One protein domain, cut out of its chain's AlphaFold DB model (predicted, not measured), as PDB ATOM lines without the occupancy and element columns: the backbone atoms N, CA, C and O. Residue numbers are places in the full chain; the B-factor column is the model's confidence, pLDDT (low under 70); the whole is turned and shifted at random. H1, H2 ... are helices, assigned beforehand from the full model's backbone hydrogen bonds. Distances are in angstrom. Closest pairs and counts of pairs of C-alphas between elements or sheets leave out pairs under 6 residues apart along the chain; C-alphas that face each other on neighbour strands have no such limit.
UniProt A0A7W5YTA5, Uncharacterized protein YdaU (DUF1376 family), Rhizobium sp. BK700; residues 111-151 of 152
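What this domain is: This is residues 111 to 151 of the 152 residues of the protein "Uncharacterized protein YdaU (DUF1376 family)" of Rhizobium sp. BK700 (UniProt A0A7W5YTA5). Three short helices make a small cluster: H1 and H3 stand side by side and point the same way, and the longest helix, H2, is set at a steep slant near the end where H1 begins. H2 packs on H1 and has its last residue close to H3, while two loops at either end of H2 join it to the other helices. The printed part has 41 residues with three named helices in the order H1, H2, H3 and no named strand; the class is all helix. The whole is compact, with a radius of gyration of the C-alphas of 9.3 A, and rounded, spanning 23 by 20 by 14 A.

Where its parts are: Start at C-alpha 111, at (202.080, 143.857, 183.088), where H1 begins; it takes in residues 111 to 118 and measures 11.0 A from first to last C-alpha. Residues 119 to 124 then lead to H2, residues 125 to 135, which is 15.1 A long; find its first C-alpha, that of Arg 125, at (188.532, 143.480, 179.606). After residues 136 to 140 comes H3, residues 141 to 149, with a length of 12.3 A; its last C-alpha, that of Arg 149, is at (201.141, 138.381, 169.492). Residues 150 and 151 follow it.

How they stand to each other: Begin with H1, which touches both of the other helices. H1 and H2 touch, and their closest C-alphas, those of Cys 112 and Glu 129, are 6.5 A apart. These two helices run opposite ways at a steep tilt of 60 degrees. Look next at Ala 118 and Arg 149, whose C-alphas, 6.4 A apart, are the closest of H1 and H3, two helices that touch. H1 and H3 run the same way at a shallow tilt of 16 degrees, with their centres 10.1 A apart. H2 and H3 are close but not clearly touching: their closest C-alphas, those of Ala 135 and Ile 144, are 7.3 A apart. They run opposite ways at a steep tilt of 49 degrees. In the backbones of H1, H2 and H3, every O i to N i+4 pair is within hydrogen-bond range.

The domain as a whole: The two C-alphas farthest apart are those of Ile 123 and Arg 138, at 23.7 A; look for one in each of the two links. From Asp 111 to Thr 151, the first and last printed C-alphas are 18.7 A apart. The printed part has no cut. The link from H1 to H2 is short, with 6 residues, and the link from H2 to H3 is tight, with 5 residues. In the B-factor column the mean pLDDT of the printed part of this model is 79.4, and residue 151 is the one printed residue under 70.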
ATOM      1  N   ASP A 111     201.969 145.026 183.969       77.12
ATOM      2  CA  ASP A 111     202.080 143.857 183.088       77.12
ATOM      3  C   ASP A 111     200.734 143.498 182.427       77.12
ATOM      4  O   ASP A 111     200.678 142.978 181.312       77.12
ATOM      5  N   CYS A 112     199.625 143.782 183.115       73.75
ATOM      6  CA  CYS A 112     198.274 143.525 182.630       73.75
ATOM      7  C   CYS A 112     197.834 144.568 181.590       73.75
ATOM      8  O   CYS A 112     197.084 144.237 180.671       73.75
ATOM      9  N   GLU A 113     198.328 145.805 181.704       77.94
ATOM     10  CA  GLU A 113     198.112 146.850 180.698       77.94
ATOM     11  C   GLU A 113     198.912 146.547 179.422       77.94
ATOM     12  O   GLU A 113     198.366 146.635 178.323       77.94
ATOM     13  N   GLU A 114     200.165 146.086 179.553       80.31
ATOM     14  CA  GLU A 114     200.972 145.645 178.403       80.31
ATOM     15  C   GLU A 114     200.302 144.475 177.661       80.31
ATOM     16  O   GLU A 114     200.219 144.471 176.428       80.31
ATOM     17  N   PHE A 115     199.756 143.512 178.407       82.62
ATOM     18  CA  PHE A 115     198.969 142.410 177.857       82.62
ATOM     19  C   PHE A 115     197.700 142.878 177.135       82.62
ATOM     20  O   PHE A 115     197.427 142.417 176.024       82.62
ATOM     21  N   TRP A 116     196.931 143.793 177.736       81.19
ATOM     22  CA  TRP A 116     195.696 144.308 177.137       81.19
ATOM     23  C   TRP A 116     195.954 145.069 175.834       81.19
ATOM     24  O   TRP A 116     195.186 144.942 174.877       81.19
ATOM     25  N   GLU A 117     197.059 145.809 175.760       81.56
ATOM     26  CA  GLU A 117     197.437 146.532 174.548       81.56
ATOM     27  C   GLU A 117     197.802 145.609 173.382       81.56
ATOM     28  O   GLU A 117     197.503 145.934 172.233       81.56
ATOM     29  N   ALA A 118     198.364 144.431 173.662       81.75
ATOM     30  CA  ALA A 118     198.672 143.428 172.644       81.75
ATOM     31  C   ALA A 118     197.480 142.523 172.265       81.75
ATOM     32  O   ALA A 118     197.598 141.745 171.320       81.75
ATOM     33  N   TYR A 119     196.355 142.586 172.987       80.81
ATOM     34  CA  TYR A 119     195.255 141.629 172.846       80.81
ATOM     35  C   TYR A 119     194.464 141.827 171.524       80.81
ATOM     36  O   TYR A 119     193.912 142.911 171.313       80.81
ATOM     37  N   PRO A 120     194.334 140.799 170.649       74.81
ATOM     38  CA  PRO A 120     193.854 140.959 169.265       74.81
ATOM     39  C   PRO A 120     192.416 141.484 169.130       74.81
ATOM     40  O   PRO A 120     192.085 142.152 168.156       74.81
ATOM     41  N   ASN A 121     191.549 141.196 170.107       76.69
ATOM     42  CA  ASN A 121     190.152 141.635 170.125       76.69
ATOM     43  C   ASN A 121     189.807 142.190 171.508       76.69
ATOM     44  O   ASN A 121     189.447 141.427 172.404       76.69
ATOM     45  N   LYS A 122     189.915 143.513 171.680       77.62
ATOM     46  CA  LYS A 122     189.705 144.245 172.947       77.62
ATOM     47  C   LYS A 122     188.232 144.245 173.429       77.62
ATOM     48  O   LYS A 122     187.657 145.293 173.711       77.62
ATOM     49  N   ILE A 123     187.601 143.074 173.543       72.94
ATOM     50  CA  ILE A 123     186.222 142.872 174.016       72.94
ATOM     51  C   ILE A 123     186.259 142.131 175.359       72.94
ATOM     52  O   ILE A 123     186.835 141.054 175.463       72.94
ATOM     53  N   GLY A 124     185.616 142.692 176.390       73.56
ATOM     54  CA  GLY A 124     185.476 142.035 177.698       73.56
ATOM     55  C   GLY A 124     186.738 142.053 178.571       73.56
ATOM     56  O   GLY A 124     187.154 141.007 179.070       73.56
ATOM     57  N   ARG A 125     187.315 143.245 178.799       75.62
ATOM     58  CA  ARG A 125     188.532 143.480 179.606       75.62
ATOM     59  C   ARG A 125     188.584 142.704 180.943       75.62
ATOM     60  O   ARG A 125     189.577 142.015 181.148       75.62
ATOM     61  N   PRO A 126     187.532 142.665 181.790       73.94
ATOM     62  CA  PRO A 126     187.604 141.950 183.075       73.94
ATOM     63  C   PRO A 126     187.861 140.438 182.944       73.94
ATOM     64  O   PRO A 126     188.574 139.840 183.749       73.94
ATOM     65  N   SER A 127     187.310 139.801 181.907       74.94
ATOM     66  CA  SER A 127     187.538 138.376 181.639       74.94
ATOM     67  C   SER A 127     188.965 138.116 181.148       74.94
ATOM     68  O   SER A 127     189.567 137.108 181.525       74.94
ATOM     69  N   ALA A 128     189.517 139.031 180.343       78.25
ATOM     70  CA  ALA A 128     190.889 138.961 179.846       78.25
ATOM     71  C   ALA A 128     191.916 139.171 180.974       78.25
ATOM     72  O   ALA A 128     192.852 138.384 181.101       78.25
ATOM     73  N   GLU A 129     191.699 140.149 181.858       78.38
ATOM     74  CA  GLU A 129     192.549 140.404 183.034       78.38
ATOM     75  C   GLU A 129     192.530 139.224 184.021       78.38
ATOM     76  O   GLU A 129     193.566 138.833 184.569       78.38
ATOM     77  N   LYS A 130     191.368 138.579 184.204       79.75
ATOM     78  CA  LYS A 130     191.248 137.354 185.010       79.75
ATOM     79  C   LYS A 130     192.019 136.187 184.391       79.75
ATOM     80  O   LYS A 130     192.676 135.444 185.121       79.75
ATOM     81  N   ALA A 131     191.961 136.019 183.070       80.81
ATOM     82  CA  ALA A 131     192.727 134.993 182.362       80.81
ATOM     83  C   ALA A 131     194.241 135.241 182.475       80.81
ATOM     84  O   ALA A 131     194.984 134.319 182.815       80.81
ATOM     85  N   PHE A 132     194.683 136.489 182.300       82.19
ATOM     86  CA  PHE A 132     196.075 136.905 182.481       82.19
ATOM     87  C   PHE A 132     196.578 136.649 183.910       82.19
ATOM     88  O   PHE A 132     197.614 136.012 184.105       82.19
ATOM     89  N   SER A 133     195.782 137.021 184.919       79.88
ATOM     90  CA  SER A 133     196.086 136.783 186.339       79.88
ATOM     91  C   SER A 133     196.235 135.298 186.689       79.88
ATOM     92  O   SER A 133     196.914 134.945 187.654       79.88
ATOM     93  N   GLN A 134     195.592 134.398 185.939       81.69
ATOM     94  CA  GLN A 134     195.775 132.952 186.093       81.69
ATOM     95  C   GLN A 134     196.968 132.423 185.288       81.69
ATOM     96  O   GLN A 134     197.619 131.475 185.728       81.69
ATOM     97  N   ALA A 135     197.278 133.032 184.141       83.25
ATOM     98  CA  ALA A 135     198.407 132.659 183.294       83.25
ATOM     99  C   ALA A 135     199.758 133.017 183.937       83.25
ATOM    100  O   ALA A 135     200.648 132.171 183.967       83.25
ATOM    101  N   ILE A 136     199.886 134.202 184.548       82.69
ATOM    102  CA  ILE A 136     201.136 134.651 185.193       82.69
ATOM    103  C   ILE A 136     201.527 133.807 186.420       82.69
ATOM    104  O   ILE A 136     202.681 133.778 186.833       82.69
ATOM    105  N   LYS A 137     200.576 133.051 186.991       83.25
ATOM    106  CA  LYS A 137     200.847 132.058 188.049       83.25
ATOM    107  C   LYS A 137     201.538 130.795 187.525       83.25
ATOM    108  O   LYS A 137     201.986 129.980 188.327       83.25
ATOM    109  N   ARG A 138     201.528 130.574 186.207       82.00
ATOM    110  CA  ARG A 138     201.944 129.319 185.557       82.00
ATOM    111  C   ARG A 138     203.025 129.506 184.492       82.00
ATOM    112  O   ARG A 138     203.666 128.522 184.145       82.00
ATOM    113  N   ALA A 139     203.206 130.718 183.979       84.38
ATOM    114  CA  ALA A 139     204.158 131.051 182.926       84.38
ATOM    115  C   ALA A 139     204.695 132.476 183.118       84.38
ATOM    116  O   ALA A 139     204.082 133.295 183.805       84.38
ATOM    117  N   SER A 140     205.837 132.773 182.501       85.88
ATOM    118  CA  SER A 140     206.428 134.111 182.523       85.88
ATOM    119  C   SER A 140     205.683 135.083 181.600       85.88
ATOM    120  O   SER A 140     205.066 134.685 180.608       85.88
ATOM    121  N   LEU A 141     205.780 136.387 181.888       79.75
ATOM    122  CA  LEU A 141     205.177 137.452 181.074       79.75
ATOM    123  C   LEU A 141     205.589 137.359 179.595       79.75
ATOM    124  O   LEU A 141     204.755 137.487 178.703       79.75
ATOM    125  N   HIS A 142     206.865 137.076 179.329       83.19
ATOM    126  CA  HIS A 142     207.404 136.972 177.974       83.19
ATOM    127  C   HIS A 142     206.760 135.837 177.158       83.19
ATOM    128  O   HIS A 142     206.438 136.023 175.980       83.19
ATOM    129  N   GLU A 143     206.530 134.678 177.779       82.88
ATOM    130  CA  GLU A 143     205.880 133.531 177.133       82.88
ATOM    131  C   GLU A 143     204.417 133.844 176.799       82.88
ATOM    132  O   GLU A 143     203.949 133.552 175.697       82.88
ATOM    133  N   ILE A 144     203.716 134.512 177.721       84.25
ATOM    134  CA  ILE A 144     202.321 134.928 177.540       84.25
ATOM    135  C   ILE A 144     202.211 135.950 176.399       84.25
ATOM    136  O   ILE A 144     201.391 135.781 175.497       84.25
ATOM    137  N   MET A 145     203.067 136.976 176.388       82.12
ATOM    138  CA  MET A 145     203.055 138.035 175.371       82.12
ATOM    139  C   MET A 145     203.410 137.521 173.974       82.12
ATOM    140  O   MET A 145     202.824 137.964 172.985       82.12
ATOM    141  N   THR A 146     204.329 136.559 173.883       85.81
ATOM    142  CA  THR A 146     204.651 135.879 172.619       85.81
ATOM    143  C   THR A 146     203.434 135.139 172.066       85.81
ATOM    144  O   THR A 146     203.135 135.256 170.879       85.81
ATOM    145  N   GLY A 147     202.690 134.436 172.927       80.56
ATOM    146  CA  GLY A 147     201.470 133.727 172.536       80.56
ATOM    147  C   GLY A 147     200.367 134.654 172.025       80.56
ATOM    148  O   GLY A 147     199.781 134.389 170.982       80.56
ATOM    149  N   VAL A 148     200.127 135.774 172.716       81.69
ATOM    150  CA  VAL A 148     199.103 136.766 172.336       81.69
ATOM    151  C   VAL A 148     199.414 137.411 170.984       81.69
ATOM    152  O   VAL A 148     198.526 137.559 170.146       81.69
ATOM    153  N   ARG A 149     200.685 137.753 170.743       77.94
ATOM    154  CA  ARG A 149     201.141 138.381 169.492       77.94
ATOM    155  C   ARG A 149     201.176 137.412 168.305       77.94
ATOM    156  O   ARG A 149     201.134 137.868 167.171       77.94
ATOM    157  N   ALA A 150     201.245 136.103 168.552       74.38
ATOM    158  CA  ALA A 150     201.216 135.074 167.509       74.38
ATOM    159  C   ALA A 150     199.802 134.789 166.961       74.38
ATOM    160  O   ALA A 150     199.670 134.110 165.947       74.38
ATOM    161  N   THR A 151     198.758 135.281 167.636       61.41
ATOM    162  CA  THR A 151     197.342 135.091 167.264       61.41
ATOM    163  C   THR A 151     196.701 136.281 166.537       61.41
ATOM    164  O   THR A 151     195.498 136.230 166.271       61.41
TER     165      THR A 151